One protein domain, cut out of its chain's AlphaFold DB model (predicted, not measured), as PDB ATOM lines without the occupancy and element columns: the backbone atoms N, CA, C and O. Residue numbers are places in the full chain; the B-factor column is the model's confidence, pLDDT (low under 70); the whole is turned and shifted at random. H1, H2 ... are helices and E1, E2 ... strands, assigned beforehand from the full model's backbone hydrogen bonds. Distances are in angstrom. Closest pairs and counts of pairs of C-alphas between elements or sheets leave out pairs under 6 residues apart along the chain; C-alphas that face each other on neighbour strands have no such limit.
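AT A GLANCE: This is residues 48 to 162 of the 425 residues of an uncharacterized protein of Halorubrum sp. CGM4_25_10-8A (UniProt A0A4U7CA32). A strongly twisted sheet of four strands makes the core, with helices on both of its faces. H1 packs on E1, E2 and E3 on one face, H2 packs on the opposite face, and H3 covers the edge strand E4. The printed part has 115 residues with three named helices and four named strands, in the order H1, E1, E2, E3, H2, E4, H3; the sheet runs E1, E2, E3, E4 and is mixed, and the class is mixed, helices and strands. The whole is compact, with a radius of gyration of the C-alphas of 13.1 A, and rounded, spanning 38 by 34 by 25 A.

IN THESE COORDINATES: The sheet holds E1, residues 67 to 77, 19.7 A long; E2, residues 86 to 99, 23.3 A; E3, residues 103 to 111, 22.7 A; and E4, residues 131 to 137, 19.5 A. E1 bends by 109 degrees at residue 72, and E2 by 100 degrees at residue 96. H1, residues 48 to 63, is 22.5 A long and begins at C-alpha 48 (357.846, 380.149, 230.662). H2 is residues 119 to 127, 12.2 A. H3, residues 150 to 161, is 17.6 A long and ends at C-alpha 161 (355.136, 378.402, 203.242).

HOW THE PARTS SIT: E1, E2 and E3 form a meander, each strand the antiparallel neighbour of the one before, and its two pairs are hairpins. N 94 and O 69 are 2.7 A apart, and N 108 and O 91 are 2.8 A apart, both within hydrogen-bond range. E3, H2 and E4 form a strand-helix-strand unit, two parallel neighbour strands with a helix between, with a right-handed crossover; N 134 and O 107 are 2.8 A apart. The helices and sheet make three layers, with H1 and H3 on one face and H2 on the other. H1 is on the sheet, its closest C-alphas to E2 being those of Val 57 and Ala 91, 5.3 A apart. H2 is on the sheet at a height of 8.1 A, only just over E3 with 3 of its C-alphas, and runs along the strands, at 4 degrees to E3 on the local plane. H3 is over E4 at a height of 6.9 A and stands up from the sheet at 45 degrees; the closest C-alphas, of Val 134 and Ala 157, are 5.1 A apart. H1 and H3 are close but not clearly touching, while H1 and H2 are apart. Each O i to N i+4 pair is within hydrogen-bond range in H1 and H2, and 7 of 8 in H3.

THE WHOLE: The two C-alphas farthest apart, of Asp 82 and Glu 144, are 37.8 A apart. The printed part has no cut. The link from E4 to H3, residues 138 to 149, is long. The mean pLDDT of the printed part is 79.0; 22 residues are under 70, among them residues 112 to 118 and 158 to 162.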
ATOM      1  N   VAL A  48     357.603 381.317 231.511       67.75
ATOM      2  CA  VAL A  48     357.846 380.149 230.662       67.75
ATOM      3  C   VAL A  48     358.003 380.559 229.200       67.75
ATOM      4  O   VAL A  48     358.996 380.188 228.588       67.75
ATOM      5  N   HIS A  49     357.094 381.365 228.648       73.56
ATOM      6  CA  HIS A  49     357.173 381.808 227.258       73.56
ATOM      7  C   HIS A  49     358.464 382.599 226.989       73.56
ATOM      8  O   HIS A  49     359.211 382.241 226.080       73.56
ATOM      9  N   ALA A  50     358.819 383.539 227.871       74.56
ATOM     10  CA  ALA A  50     360.059 384.313 227.753       74.56
ATOM     11  C   ALA A  50     361.318 383.426 227.813       74.56
ATOM     12  O   ALA A  50     362.310 383.652 227.107       74.56
ATOM     13  N   LYS A  51     361.276 382.373 228.642       76.81
ATOM     14  CA  LYS A  51     362.332 381.358 228.693       76.81
ATOM     15  C   LYS A  51     362.434 380.612 227.361       76.81
ATOM     16  O   LYS A  51     363.542 380.493 226.844       76.81
ATOM     17  N   LEU A  52     361.322 380.139 226.800       78.31
ATOM     18  CA  LEU A  52     361.319 379.397 225.535       78.31
ATOM     19  C   LEU A  52     361.868 380.240 224.373       78.31
ATOM     20  O   LEU A  52     362.717 379.752 223.631       78.31
ATOM     21  N   LYS A  53     361.507 381.528 224.276       85.06
ATOM     22  CA  LYS A  53     362.092 382.456 223.286       85.06
ATOM     23  C   LYS A  53     363.610 382.548 223.409       85.06
ATOM     24  O   LYS A  53     364.343 382.435 222.429       85.06
ATOM     25  N   SER A  54     364.099 382.688 224.640       79.44
ATOM     26  CA  SER A  54     365.536 382.756 224.920       79.44
ATOM     27  C   SER A  54     366.260 381.457 224.543       79.44
ATOM     28  O   SER A  54     367.379 381.500 224.025       79.44
ATOM     29  N   LEU A  55     365.624 380.301 224.766       74.56
ATOM     30  CA  LEU A  55     366.150 379.000 224.347       74.56
ATOM     31  C   LEU A  55     366.163 378.850 222.822       74.56
ATOM     32  O   LEU A  55     367.134 378.320 222.286       74.56
ATOM     33  N   ALA A  56     365.138 379.349 222.128       82.38
ATOM     34  CA  ALA A  56     365.075 379.338 220.669       82.38
ATOM     35  C   ALA A  56     366.218 380.163 220.059       82.38
ATOM     36  O   ALA A  56     366.983 379.638 219.255       82.38
ATOM     37  N   VAL A  57     366.422 381.406 220.514       84.69
ATOM     38  CA  VAL A  57     367.549 382.251 220.068       84.69
ATOM     39  C   VAL A  57     368.893 381.587 220.361       84.69
ATOM     40  O   VAL A  57     369.804 381.633 219.538       84.69
ATOM     41  N   SER A  58     369.037 380.978 221.540       75.75
ATOM     42  CA  SER A  58     370.283 380.305 221.919       75.75
ATOM     43  C   SER A  58     370.604 379.155 220.972       75.75
ATOM     44  O   SER A  58     371.745 379.049 220.535       75.75
ATOM     45  N   GLN A  59     369.603 378.347 220.620       84.62
ATOM     46  CA  GLN A  59     369.773 377.236 219.690       84.62
ATOM     47  C   GLN A  59     370.046 377.727 218.266       84.62
ATOM     48  O   GLN A  59     370.985 377.253 217.639       84.62
ATOM     49  N   LEU A  60     369.334 378.750 217.784       82.94
ATOM     50  CA  LEU A  60     369.605 379.354 216.474       82.94
ATOM     51  C   LEU A  60     371.054 379.854 216.349       82.94
ATOM     52  O   LEU A  60     371.682 379.677 215.314       82.94
ATOM     53  N   ARG A  61     371.623 380.423 217.418       85.19
ATOM     54  CA  ARG A  61     373.030 380.874 217.444       85.19
ATOM     55  C   ARG A  61     374.055 379.741 217.513       85.19
ATOM     56  O   ARG A  61     375.236 379.998 217.306       85.19
ATOM     57  N   ILE A  62     373.637 378.537 217.903       80.00
ATOM     58  CA  ILE A  62     374.490 377.341 217.896       80.00
ATOM     59  C   ILE A  62     374.491 376.727 216.495       80.00
ATOM     60  O   ILE A  62     375.550 376.369 215.990       80.00
ATOM     61  N   GLU A  63     373.310 376.627 215.886       85.88
ATOM     62  CA  GLU A  63     373.100 375.949 214.605       85.88
ATOM     63  C   GLU A  63     373.515 376.797 213.394       85.88
ATOM     64  O   GLU A  63     373.917 376.256 212.364       85.88
ATOM     65  N   PHE A  64     373.455 378.126 213.510       83.25
ATOM     66  CA  PHE A  64     373.767 379.048 212.422       83.25
ATOM     67  C   PHE A  64     374.938 379.970 212.777       83.25
ATOM     68  O   PHE A  64     375.022 380.516 213.879       83.25
ATOM     69  N   ASN A  65     375.837 380.155 211.809       84.94
ATOM     70  CA  ASN A  65     377.005 381.032 211.900       84.94
ATOM     71  C   ASN A  65     376.789 382.305 211.061       84.94
ATOM     72  O   ASN A  65     375.774 382.424 210.380       84.94
ATOM     73  N   ASP A  66     377.749 383.234 211.107       87.38
ATOM     74  CA  ASP A  66     377.784 384.444 210.268       87.38
ATOM     75  C   ASP A  66     376.503 385.295 210.379       87.38
ATOM     76  O   ASP A  66     375.820 385.599 209.399       87.38
ATOM     77  N   LEU A  67     376.159 385.651 211.619       90.94
ATOM     78  CA  LEU A  67     374.944 386.389 211.965       90.94
ATOM     79  C   LEU A  67     375.233 387.886 212.136       90.94
ATOM     80  O   LEU A  67     376.057 388.266 212.970       90.94
ATOM     81  N   GLU A  68     374.492 388.738 211.428       92.31
ATOM     82  CA  GLU A  68     374.557 390.198 211.571       92.31
ATOM     83  C   GLU A  68     373.779 390.674 212.806       92.31
ATOM     84  O   GLU A  68     374.243 391.524 213.576       92.31
ATOM     85  N   ARG A  69     372.590 390.107 213.030       92.50
ATOM     86  CA  ARG A  69     371.703 390.496 214.128       92.50
ATOM     87  C   ARG A  69     370.957 389.283 214.646       92.50
ATOM     88  O   ARG A  69     370.484 388.450 213.891       92.50
ATOM     89  N   HIS A  70     370.824 389.183 215.960       91.81
ATOM     90  CA  HIS A  70     370.066 388.103 216.571       91.81
ATOM     91  C   HIS A  70     369.514 388.523 217.930       91.81
ATOM     92  O   HIS A  70     370.132 389.319 218.649       91.81
ATOM     93  N   GLY A  71     368.389 387.953 218.339       79.06
ATOM     94  CA  GLY A  71     367.841 388.218 219.662       79.06
ATOM     95  C   GLY A  71     366.372 387.858 219.799       79.06
ATOM     96  O   GLY A  71     365.695 387.615 218.799       79.06
ATOM     97  N   PRO A  72     365.875 387.821 221.042       86.19
ATOM     98  CA  PRO A  72     364.456 387.686 221.280       86.19
ATOM     99  C   PRO A  72     363.748 389.021 221.041       86.19
ATOM    100  O   PRO A  72     364.344 390.090 221.211       86.19
ATOM    101  N   GLU A  73     362.458 388.955 220.724       84.88
ATOM    102  CA  GLU A  73     361.558 390.113 220.744       84.88
ATOM    103  C   GLU A  73     361.965 391.275 219.817       84.88
ATOM    104  O   GLU A  73     361.737 392.460 220.109       84.88
ATOM    105  N   ILE A  74     362.562 390.947 218.672       85.75
ATOM    106  CA  ILE A  74     363.031 391.940 217.709       85.75
ATOM    107  C   ILE A  74     361.850 392.509 216.920       85.75
ATOM    108  O   ILE A  74     361.049 391.784 216.336       85.75
ATOM    109  N   LYS A  75     361.745 393.842 216.896       91.81
ATOM    110  CA  LYS A  75     360.731 394.544 216.106       91.81
ATOM    111  C   LYS A  75     361.127 394.597 214.635       91.81
ATOM    112  O   LYS A  75     362.231 395.048 214.320       91.81
ATOM    113  N   LEU A  76     360.185 394.205 213.792       89.94
ATOM    114  CA  LEU A  76     360.219 394.257 212.338       89.94
ATOM    115  C   LEU A  76     359.002 395.033 211.834       89.94
ATOM    116  O   LEU A  76     358.042 395.237 212.584       89.94
ATOM    117  N   ASP A  77     359.045 395.472 210.583       91.00
ATOM    118  CA  ASP A  77     357.898 396.126 209.960       91.00
ATOM    119  C   ASP A  77     356.773 395.100 209.712       91.00
ATOM    120  O   ASP A  77     356.966 393.891 209.843       91.00
ATOM    121  N   ALA A  78     355.563 395.580 209.437       89.19
ATOM    122  CA  ALA A  78     354.404 394.749 209.106       89.19
ATOM    123  C   ALA A  78     353.758 395.285 207.817       89.19
ATOM    124  O   ALA A  78     352.813 396.072 207.892       89.19
ATOM    125  N   PRO A  79     354.356 395.009 206.645       86.62
ATOM    126  CA  PRO A  79     353.958 395.642 205.389       86.62
ATOM    127  C   PRO A  79     352.635 395.122 204.806       86.62
ATOM    128  O   PRO A  79     351.993 395.867 204.068       86.62
ATOM    129  N   GLU A  80     352.231 393.892 205.130       83.44
ATOM    130  CA  GLU A  80     351.017 393.244 204.612       83.44
ATOM    131  C   GLU A  80     349.813 393.439 205.547       83.44
ATOM    132  O   GLU A  80     348.662 393.304 205.134       83.44
ATOM    133  N   SER A  81     350.058 393.799 206.808       81.56
ATOM    134  CA  SER A  81     349.007 394.023 207.799       81.56
ATOM    135  C   SER A  81     348.478 395.457 207.827       81.56
ATOM    136  O   SER A  81     349.200 396.407 208.123       81.56
ATOM    137  N   ASP A  82     347.161 395.615 207.683       76.00
ATOM    138  CA  ASP A  82     346.493 396.919 207.832       76.00
ATOM    139  C   ASP A  82     346.354 397.365 209.305       76.00
ATOM    140  O   ASP A  82     346.291 398.562 209.613       76.00
ATOM    141  N   GLU A  83     346.283 396.413 210.241       75.44
ATOM    142  CA  GLU A  83     345.965 396.682 211.650       75.44
ATOM    143  C   GLU A  83     347.185 397.027 212.512       75.44
ATOM    144  O   GLU A  83     347.063 397.681 213.554       75.44
ATOM    145  N   THR A  84     348.377 396.603 212.093       81.56
ATOM    146  CA  THR A  84     349.623 396.847 212.818       81.56
ATOM    147  C   THR A  84     350.715 397.293 211.869       81.56
ATOM    148  O   THR A  84     350.784 396.847 210.739       81.56
ATOM    149  N   LYS A  85     351.593 398.178 212.346       86.75
ATOM    150  CA  LYS A  85     352.747 398.669 211.574       86.75
ATOM    151  C   LYS A  85     354.021 397.876 211.818       86.75
ATOM    152  O   LYS A  85     354.985 398.044 211.084       86.75
ATOM    153  N   TYR A  86     354.035 397.090 212.891       88.00
ATOM    154  CA  TYR A  86     355.206 396.347 213.317       88.00
ATOM    155  C   TYR A  86     354.795 394.980 213.850       88.00
ATOM    156  O   TYR A  86     353.754 394.843 214.506       88.00
ATOM    157  N   ARG A  87     355.658 393.993 213.628       86.38
ATOM    158  CA  ARG A  87     355.621 392.692 214.292       86.38
ATOM    159  C   ARG A  87     356.801 392.581 215.247       86.38
ATOM    160  O   ARG A  87     357.835 393.216 215.056       86.38
ATOM    161  N   GLN A  88     356.629 391.814 216.314       87.81
ATOM    162  CA  GLN A  88     357.697 391.536 217.263       87.81
ATOM    163  C   GLN A  88     358.003 390.051 217.175       87.81
ATOM    164  O   GLN A  88     357.219 389.255 217.672       87.81
ATOM    165  N   ALA A  89     359.106 389.723 216.504       88.50
ATOM    166  CA  ALA A  89     359.569 388.357 216.341       88.50
ATOM    167  C   ALA A  89     359.983 387.788 217.696       88.50
ATOM    168  O   ALA A  89     360.794 388.403 218.395       88.50
ATOM    169  N   ASP A  90     359.460 386.623 218.060       88.88
ATOM    170  CA  ASP A  90     359.779 385.980 219.337       88.88
ATOM    171  C   ASP A  90     361.270 385.631 219.455       88.88
ATOM    172  O   ASP A  90     361.898 385.920 220.478       88.88
ATOM    173  N   ALA A  91     361.846 385.081 218.389       90.56
ATOM    174  CA  ALA A  91     363.272 384.840 218.224       90.56
ATOM    175  C   ALA A  91     363.672 385.111 216.770       90.56
ATOM    176  O   ALA A  91     363.015 384.628 215.855       90.56
ATOM    177  N   LEU A  92     364.748 385.869 216.553       93.81
ATOM    178  CA  LEU A  92     365.238 386.200 215.214       93.81
ATOM    179  C   LEU A  92     366.747 385.988 215.104       93.81
ATOM    180  O   LEU A  92     367.496 386.308 216.035       93.81
ATOM    181  N   ILE A  93     367.166 385.504 213.935       93.06
ATOM    182  CA  ILE A  93     368.517 385.635 213.392       93.06
ATOM    183  C   ILE A  93     368.454 386.290 212.000       93.06
ATOM    184  O   ILE A  93     367.600 385.942 211.196       93.06
ATOM    185  N   GLU A  94     369.355 387.224 211.724       96.25
ATOM    186  CA  GLU A  94     369.654 387.824 210.417       96.25
ATOM    187  C   GLU A  94     371.089 387.430 210.052       96.25
ATOM    188  O   GLU A  94     371.992 387.520 210.895       96.25
ATOM    189  N   PHE A  95     371.301 386.984 208.819       92.75
ATOM    190  CA  PHE A  95     372.614 386.579 208.315       92.75
ATOM    191  C   PHE A  95     373.401 387.788 207.790       92.75
ATOM    192  O   PHE A  95     372.808 388.722 207.260       92.75
ATOM    193  N   GLU A  96     374.737 387.758 207.859       92.81
ATOM    194  CA  GLU A  96     375.597 388.785 207.230       92.81
ATOM    195  C   GLU A  96     375.405 388.868 205.703       92.81
ATOM    196  O   GLU A  96     375.662 389.899 205.078       92.81
ATOM    197  N   GLY A  97     374.961 387.771 205.090       82.81
ATOM    198  CA  GLY A  97     374.560 387.708 203.694       82.81
ATOM    199  C   GLY A  97     373.345 386.807 203.530       82.81
ATOM    200  O   GLY A  97     373.187 385.843 204.270       82.81
ATOM    201  N   ARG A  98     372.501 387.116 202.541       84.88
ATOM    202  CA  ARG A  98     371.255 386.383 202.283       84.88
ATOM    203  C   ARG A  98     371.514 384.876 202.149       84.88
ATOM    204  O   ARG A  98     372.229 384.454 201.238       84.88
ATOM    205  N   ASP A  99     370.900 384.077 203.018       83.81
ATOM    206  CA  ASP A  99     370.901 382.620 202.928       83.81
ATOM    207  C   ASP A  99     370.038 382.178 201.728       83.81
ATOM    208  O   ASP A  99     368.944 382.716 201.523       83.81
ATOM    209  N   PRO A 100     370.488 381.210 200.907       70.19
ATOM    210  CA  PRO A 100     369.744 380.796 199.718       70.19
ATOM    211  C   PRO A 100     368.326 380.288 199.997       70.19
ATOM    212  O   PRO A 100     367.454 380.467 199.149       70.19
ATOM    213  N   GLN A 101     368.098 379.672 201.160       74.56
ATOM    214  CA  GLN A 101     366.810 379.092 201.542       74.56
ATOM    215  C   GLN A 101     366.071 379.959 202.560       74.56
ATOM    216  O   GLN A 101     364.858 380.115 202.468       74.56
ATOM    217  N   LEU A 102     366.793 380.507 203.536       80.31
ATOM    218  CA  LEU A 102     366.208 381.246 204.655       80.31
ATOM    219  C   LEU A 102     366.126 382.757 204.396       80.31
ATOM    220  O   LEU A 102     365.608 383.490 205.231       80.31
ATOM    221  N   GLY A 103     366.615 383.229 203.247       85.69
ATOM    222  CA  GLY A 103     366.554 384.634 202.870       85.69
ATOM    223  C   GLY A 103     367.434 385.504 203.764       85.69
ATOM    224  O   GLY A 103     368.572 385.156 204.083       85.69
ATOM    225  N   THR A 104     366.923 386.662 204.153       89.50
ATOM    226  CA  THR A 104     367.610 387.613 205.036       89.50
ATOM    227  C   THR A 104     367.842 387.027 206.434       89.50
ATOM    228  O   THR A 104     368.831 387.355 207.094       89.50
ATOM    229  N   GLY A 105     366.977 386.121 206.888       90.25
ATOM    230  CA  GLY A 105     367.049 385.576 208.235       90.25
ATOM    231  C   GLY A 105     365.920 384.611 208.571       90.25
ATOM    232  O   GLY A 105     364.967 384.448 207.817       90.25
ATOM    233  N   LEU A 106     366.005 384.006 209.752       92.31
ATOM    234  CA  LEU A 106     365.000 383.080 210.268       92.31
ATOM    235  C   LEU A 106     364.341 383.646 211.527       92.31
ATOM    236  O   LEU A 106     365.017 384.027 212.488       92.31
ATOM    237  N   ILE A 107     363.011 383.643 211.526       92.69
ATOM    238  CA  ILE A 107     362.157 383.993 212.657       92.69
ATOM    239  C   ILE A 107     361.559 382.717 213.241       92.69
ATOM    240  O   ILE A 107     360.951 381.925 212.525       92.69
ATOM    241  N   ALA A 108     361.697 382.523 214.549       90.81
ATOM    242  CA  ALA A 108     361.067 381.438 215.283       90.81
ATOM    243  C   ALA A 108     360.003 381.977 216.247       90.81
ATOM    244  O   ALA A 108     360.326 382.629 217.240       90.81
ATOM    245  N   GLU A 109     358.738 381.676 215.953       88.75
ATOM    246  CA  GLU A 109     357.562 382.076 216.730       88.75
ATOM    247  C   GLU A 109     357.161 380.977 217.719       88.75
ATOM    248  O   GLU A 109     356.863 379.848 217.318       88.75
ATOM    249  N   VAL A 110     357.123 381.291 219.017       83.94
ATOM    250  CA  VAL A 110     356.869 380.298 220.067       83.94
ATOM    251  C   VAL A 110     355.385 380.277 220.425       83.94
ATOM    252  O   VAL A 110     354.802 381.208 220.971       83.94
ATOM    253  N   GLN A 111     354.740 379.150 220.162       78.44
ATOM    254  CA  GLN A 111     353.333 378.935 220.469       78.44
ATOM    255  C   GLN A 111     353.183 378.348 221.878       78.44
ATOM    256  O   GLN A 111     352.982 377.148 222.056       78.44
ATOM    257  N   TYR A 112     353.252 379.199 222.907       63.00
ATOM    258  CA  TYR A 112     352.962 378.790 224.287       63.00
ATOM    259  C   TYR A 112     351.490 379.028 224.652       63.00
ATOM    260  O   TYR A 112     351.049 380.173 224.779       63.00
ATOM    261  N   ARG A 113     350.728 377.937 224.839       53.25
ATOM    262  CA  ARG A 113     349.315 377.895 225.297       53.25
ATOM    263  C   ARG A 113     348.309 378.774 224.526       53.25
ATOM    264  O   ARG A 113     347.159 378.886 224.941       53.25
ATOM    265  N   ASN A 114     348.703 379.350 223.393       50.50
ATOM    266  CA  ASN A 114     347.888 380.230 222.558       50.50
ATOM    267  C   ASN A 114     347.757 379.641 221.149       50.50
ATOM    268  O   ASN A 114     348.544 379.953 220.269       50.50
ATOM    269  N   PHE A 115     346.732 378.822 220.918       49.12
ATOM    270  CA  PHE A 115     346.471 378.190 219.613       49.12
ATOM    271  C   PHE A 115     345.609 379.046 218.660       49.12
ATOM    272  O   PHE A 115     345.054 378.519 217.702       49.12
ATOM    273  N   GLY A 116     345.435 380.344 218.935       40.16
ATOM    274  CA  GLY A 116     344.330 381.134 218.370       40.16
ATOM    275  C   GLY A 116     344.681 382.471 217.715       40.16
ATOM    276  O   GLY A 116     343.768 383.265 217.510       40.16
ATOM    277  N   LYS A 117     345.953 382.771 217.430       52.00
ATOM    278  CA  LYS A 117     346.304 383.980 216.663       52.00
ATOM    279  C   LYS A 117     346.338 383.680 215.170       52.00
ATOM    280  O   LYS A 117     346.748 382.593 214.776       52.00
ATOM    281  N   ASP A 118     345.904 384.656 214.381       54.00
ATOM    282  CA  ASP A 118     345.927 384.608 212.923       54.00
ATOM    283  C   ASP A 118     347.379 384.509 212.433       54.00
ATOM    284  O   ASP A 118     348.161 385.455 212.555       54.00
ATOM    285  N   LYS A 119     347.769 383.305 212.003       72.62
ATOM    286  CA  LYS A 119     349.143 382.977 211.595       72.62
ATOM    287  C   LYS A 119     349.451 383.480 210.186       72.62
ATOM    288  O   LYS A 119     350.621 383.676 209.874       72.62
ATOM    289  N   SER A 120     348.422 383.700 209.371       71.19
ATOM    290  CA  SER A 120     348.558 383.998 207.943       71.19
ATOM    291  C   SER A 120     349.093 385.410 207.717       71.19
ATOM    292  O   SER A 120     350.076 385.581 207.003       71.19
ATOM    293  N   ASP A 121     348.530 386.410 208.400       74.94
ATOM    294  CA  ASP A 121     348.980 387.807 208.277       74.94
ATOM    295  C   ASP A 121     350.400 388.002 208.822       74.94
ATOM    296  O   ASP A 121     351.211 388.728 208.251       74.94
ATOM    297  N   VAL A 122     350.721 387.321 209.929       80.50
ATOM    298  CA  VAL A 122     352.067 387.336 210.520       80.50
ATOM    299  C   VAL A 122     353.082 386.735 209.552       80.50
ATOM    300  O   VAL A 122     354.153 387.302 209.350       80.50
ATOM    301  N   LEU A 123     352.737 385.600 208.942       81.38
ATOM    302  CA  LEU A 123     353.584 384.947 207.957       81.38
ATOM    303  C   LEU A 123     353.795 385.838 206.726       81.38
ATOM    304  O   LEU A 123     354.936 386.030 206.315       81.38
ATOM    305  N   ALA A 124     352.730 386.433 206.184       80.69
ATOM    306  CA  ALA A 124     352.808 387.330 205.032       80.69
ATOM    307  C   ALA A 124     353.719 388.544 205.296       80.69
ATOM    308  O   ALA A 124     354.588 388.839 204.475       80.69
ATOM    309  N   ASP A 125     353.593 389.189 206.463       86.12
ATOM    310  CA  ASP A 125     354.448 390.318 206.856       86.12
ATOM    311  C   ASP A 125     355.938 389.957 206.853       86.12
ATOM    312  O   ASP A 125     356.774 390.744 206.401       86.12
ATOM    313  N   TYR A 126     356.285 388.785 207.389       86.56
ATOM    314  CA  TYR A 126     357.672 388.335 207.476       86.56
ATOM    315  C   TYR A 126     358.229 387.913 206.117       86.56
ATOM    316  O   TYR A 126     359.338 388.323 205.763       86.56
ATOM    317  N   LEU A 127     357.449 387.183 205.319       84.38
ATOM    318  CA  LEU A 127     357.855 386.771 203.974       84.38
ATOM    319  C   LEU A 127     358.054 387.971 203.039       84.38
ATOM    320  O   LEU A 127     359.012 387.989 202.269       84.38
ATOM    321  N   ALA A 128     357.215 389.007 203.142       83.56
ATOM    322  CA  ALA A 128     357.363 390.248 202.372       83.56
ATOM    323  C   ALA A 128     358.679 390.996 202.668       83.56
ATOM    324  O   ALA A 128     359.123 391.827 201.875       83.56
ATOM    325  N   GLN A 129     359.315 390.690 203.801       87.44
ATOM    326  CA  GLN A 129     360.614 391.220 204.217       87.44
ATOM    327  C   GLN A 129     361.765 390.223 204.002       87.44
ATOM    328  O   GLN A 129     362.861 390.460 204.502       87.44
ATOM    329  N   ASP A 130     361.536 389.139 203.249       86.31
ATOM    330  CA  ASP A 130     362.526 388.102 202.925       86.31
ATOM    331  C   ASP A 130     363.018 387.296 204.146       86.31
ATOM    332  O   ASP A 130     364.149 386.814 204.160       86.31
ATOM    333  N   TYR A 131     362.172 387.128 205.170       86.38
ATOM    334  CA  TYR A 131     362.445 386.246 206.311       86.38
ATOM    335  C   TYR A 131     361.735 384.903 206.178       86.38
ATOM    336  O   TYR A 131     360.533 384.848 205.924       86.38
ATOM    337  N   ALA A 132     362.455 383.822 206.462       86.88
ATOM    338  CA  ALA A 132     361.852 382.526 206.734       86.88
ATOM    339  C   ALA A 132     361.224 382.493 208.138       86.88
ATOM    340  O   ALA A 132     361.695 383.164 209.060       86.88
ATOM    341  N   VAL A 133     360.179 381.680 208.323       85.75
ATOM    342  CA  VAL A 133     359.441 381.578 209.594       85.75
ATOM    343  C   VAL A 133     359.300 380.120 210.015       85.75
ATOM    344  O   VAL A 133     358.922 379.277 209.209       85.75
ATOM    345  N   VAL A 134     359.536 379.827 211.292       86.06
ATOM    346  CA  VAL A 134     359.223 378.538 211.925       86.06
ATOM    347  C   VAL A 134     358.324 378.739 213.135       86.06
ATOM    348  O   VAL A 134     358.527 379.646 213.939       86.06
ATOM    349  N   TRP A 135     357.343 377.853 213.296       84.12
ATOM    350  CA  TRP A 135     356.511 377.794 214.495       84.12
ATOM    351  C   TRP A 135     357.071 376.733 215.444       84.12
ATOM    352  O   TRP A 135     357.221 375.572 215.057       84.12
ATOM    353  N   LEU A 136     357.378 377.134 216.677       82.62
ATOM    354  CA  LEU A 136     357.869 376.247 217.729       82.62
ATOM    355  C   LEU A 136     356.784 376.008 218.775       82.62
ATOM    356  O   LEU A 136     356.080 376.933 219.179       82.62
ATOM    357  N   PHE A 137     356.674 374.773 219.244       81.69
ATOM    358  CA  PHE A 137     355.725 374.351 220.273       81.69
ATOM    359  C   PHE A 137     356.464 373.901 221.529       81.69
ATOM    360  O   PHE A 137     357.679 373.738 221.515       81.69
ATOM    361  N   GLU A 138     355.746 373.701 222.635       75.62
ATOM    362  CA  GLU A 138     356.350 373.303 223.916       75.62
ATOM    363  C   GLU A 138     357.212 372.028 223.793       75.62
ATOM    364  O   GLU A 138     358.304 371.982 224.357       75.62
ATOM    365  N   ASP A 139     356.790 371.066 222.965       76.44
ATOM    366  CA  ASP A 139     357.493 369.795 222.728       76.44
ATOM    367  C   ASP A 139     358.819 369.939 221.958       76.44
ATOM    368  O   ASP A 139     359.642 369.023 221.948       76.44
ATOM    369  N   ASP A 140     359.071 371.099 221.346       75.00
ATOM    370  CA  ASP A 140     360.351 371.402 220.697       75.00
ATOM    371  C   ASP A 140     361.442 371.776 221.702       75.00
ATOM    372  O   ASP A 140     362.599 371.990 221.329       75.00
ATOM    373  N   PHE A 141     361.095 371.865 222.986       73.88
ATOM    374  CA  PHE A 141     362.000 372.281 224.037       73.88
ATOM    375  C   PHE A 141     362.167 371.198 225.094       73.88
ATOM    376  O   PHE A 141     361.231 370.590 225.603       73.88
ATOM    377  N   SER A 142     363.414 371.037 225.511       70.25
ATOM    378  CA  SER A 142     363.727 370.489 226.825       70.25
ATOM    379  C   SER A 142     363.730 371.604 227.872       70.25
ATOM    380  O   SER A 142     363.609 372.792 227.573       70.25
ATOM    381  N   THR A 143     363.979 371.241 229.130       61.75
ATOM    382  CA  THR A 143     364.138 372.221 230.211       61.75
ATOM    383  C   THR A 143     365.266 373.234 229.958       61.75
ATOM    384  O   THR A 143     365.204 374.336 230.510       61.75
ATOM    385  N   GLU A 144     366.275 372.890 229.151       62.25
ATOM    386  CA  GLU A 144     367.515 373.672 229.013       62.25
ATOM    387  C   GLU A 144     367.843 374.117 227.582       62.25
ATOM    388  O   GLU A 144     368.703 374.977 227.414       62.25
ATOM    389  N   ARG A 145     367.185 373.567 226.554       64.88
ATOM    390  CA  ARG A 145     367.440 373.916 225.145       64.88
ATOM    391  C   ARG A 145     366.248 373.632 224.235       64.88
ATOM    392  O   ARG A 145     365.448 372.750 224.546       64.88
ATOM    393  N   CYS A 146     366.200 374.323 223.098       72.44
ATOM    394  CA  CYS A 146     365.437 373.877 221.932       72.44
ATOM    395  C   CYS A 146     366.114 372.629 221.330       72.44
ATOM    396  O   CYS A 146     367.333 372.485 221.406       72.44
ATOM    397  N   LEU A 147     365.316 371.698 220.813       69.88
ATOM    398  CA  LEU A 147     365.747 370.376 220.350       69.88
ATOM    399  C   LEU A 147     365.978 370.304 218.836       69.88
ATOM    400  O   LEU A 147     366.330 369.238 218.337       69.88
ATOM    401  N   LEU A 148     365.754 371.402 218.113       77.81
ATOM    402  CA  LEU A 148     365.937 371.466 216.665       77.81
ATOM    403  C   LEU A 148     367.397 371.755 216.306       77.81
ATOM    404  O   LEU A 148     368.034 372.624 216.908       77.81
ATOM    405  N   ASP A 149     367.883 371.051 215.292       65.88
ATOM    406  CA  ASP A 149     369.128 371.335 214.582       65.88
ATOM    407  C   ASP A 149     368.870 372.204 213.334       65.88
ATOM    408  O   ASP A 149     367.720 372.510 212.989       65.88
ATOM    409  N   ALA A 150     369.946 372.635 212.668       68.12
ATOM    410  CA  ALA A 150     369.876 373.471 211.468       68.12
ATOM    411  C   ALA A 150     368.977 372.880 210.364       68.12
ATOM    412  O   ALA A 150     368.180 373.608 209.765       68.12
ATOM    413  N   ASP A 151     369.075 371.572 210.114       66.31
ATOM    414  CA  ASP A 151     368.313 370.893 209.062       66.31
ATOM    415  C   ASP A 151     366.818 370.889 209.384       66.31
ATOM    416  O   ASP A 151     365.990 371.201 208.527       66.31
ATOM    417  N   ARG A 152     366.450 370.644 210.646       65.38
ATOM    418  CA  ARG A 152     365.049 370.663 211.072       65.38
ATOM    419  C   ARG A 152     364.454 372.068 211.101       65.38
ATOM    420  O   ARG A 152     363.256 372.222 210.868       65.38
ATOM    421  N   PHE A 153     365.259 373.099 211.359       81.56
ATOM    422  CA  PHE A 153     364.826 374.488 211.175       81.56
ATOM    423  C   PHE A 153     364.514 374.793 209.706       81.56
ATOM    424  O   PHE A 153     363.478 375.389 209.414       81.56
ATOM    425  N   ARG A 154     365.385 374.358 208.791       79.81
ATOM    426  CA  ARG A 154     365.231 374.553 207.344       79.81
ATOM    427  C   ARG A 154     364.011 373.825 206.781       79.81
ATOM    428  O   ARG A 154     363.199 374.449 206.103       79.81
ATOM    429  N   ASP A 155     363.851 372.551 207.128       67.25
ATOM    430  CA  ASP A 155     362.694 371.730 206.750       67.25
ATOM    431  C   ASP A 155     361.375 372.363 207.214       67.25
ATOM    432  O   ASP A 155     360.442 372.561 206.435       67.25
ATOM    433  N   ARG A 156     361.301 372.786 208.481       75.06
ATOM    434  CA  ARG A 156     360.083 373.426 208.987       75.06
ATOM    435  C   ARG A 156     359.790 374.751 208.302       75.06
ATOM    436  O   ARG A 156     358.627 375.004 208.012       75.06
ATOM    437  N   ALA A 157     360.803 375.578 208.044       72.94
ATOM    438  CA  ALA A 157     360.617 376.859 207.368       72.94
ATOM    439  C   ALA A 157     360.010 376.684 205.966       72.94
ATOM    440  O   ALA A 157     359.109 377.428 205.581       72.94
ATOM    441  N   GLN A 158     360.461 375.663 205.237       66.25
ATOM    442  CA  GLN A 158     359.908 375.280 203.940       66.25
ATOM    443  C   GLN A 158     358.450 374.813 204.053       66.25
ATOM    444  O   GLN A 158     357.589 375.270 203.303       66.25
ATOM    445  N   ASN A 159     358.148 373.974 205.043       61.41
ATOM    446  CA  ASN A 159     356.792 373.478 205.277       61.41
ATOM    447  C   ASN A 159     355.805 374.574 205.725       61.41
ATOM    448  O   ASN A 159     354.607 374.440 205.492       61.41
ATOM    449  N   VAL A 160     356.273 375.673 206.335       65.81
ATOM    450  CA  VAL A 160     355.403 376.797 206.736       65.81
ATOM    451  C   VAL A 160     354.822 377.541 205.531       65.81
ATOM    452  O   VAL A 160     353.696 378.028 205.607       65.81
ATOM    453  N   VAL A 161     355.569 377.647 204.430       56.75
ATOM    454  CA  VAL A 161     355.136 378.402 203.242       56.75
ATOM    455  C   VAL A 161     354.338 377.557 202.249       56.75
ATOM    456  O   VAL A 161     353.728 378.097 201.325       56.75
ATOM    457  N   TRP A 162     354.325 376.236 202.426       48.34
ATOM    458  CA  TRP A 162     353.650 375.313 201.527       48.34
ATOM    459  C   TRP A 162     352.178 375.088 201.923       48.34
ATOM    460  O   TRP A 162     351.900 374.816 203.090       48.34
TER     461      TRP A 162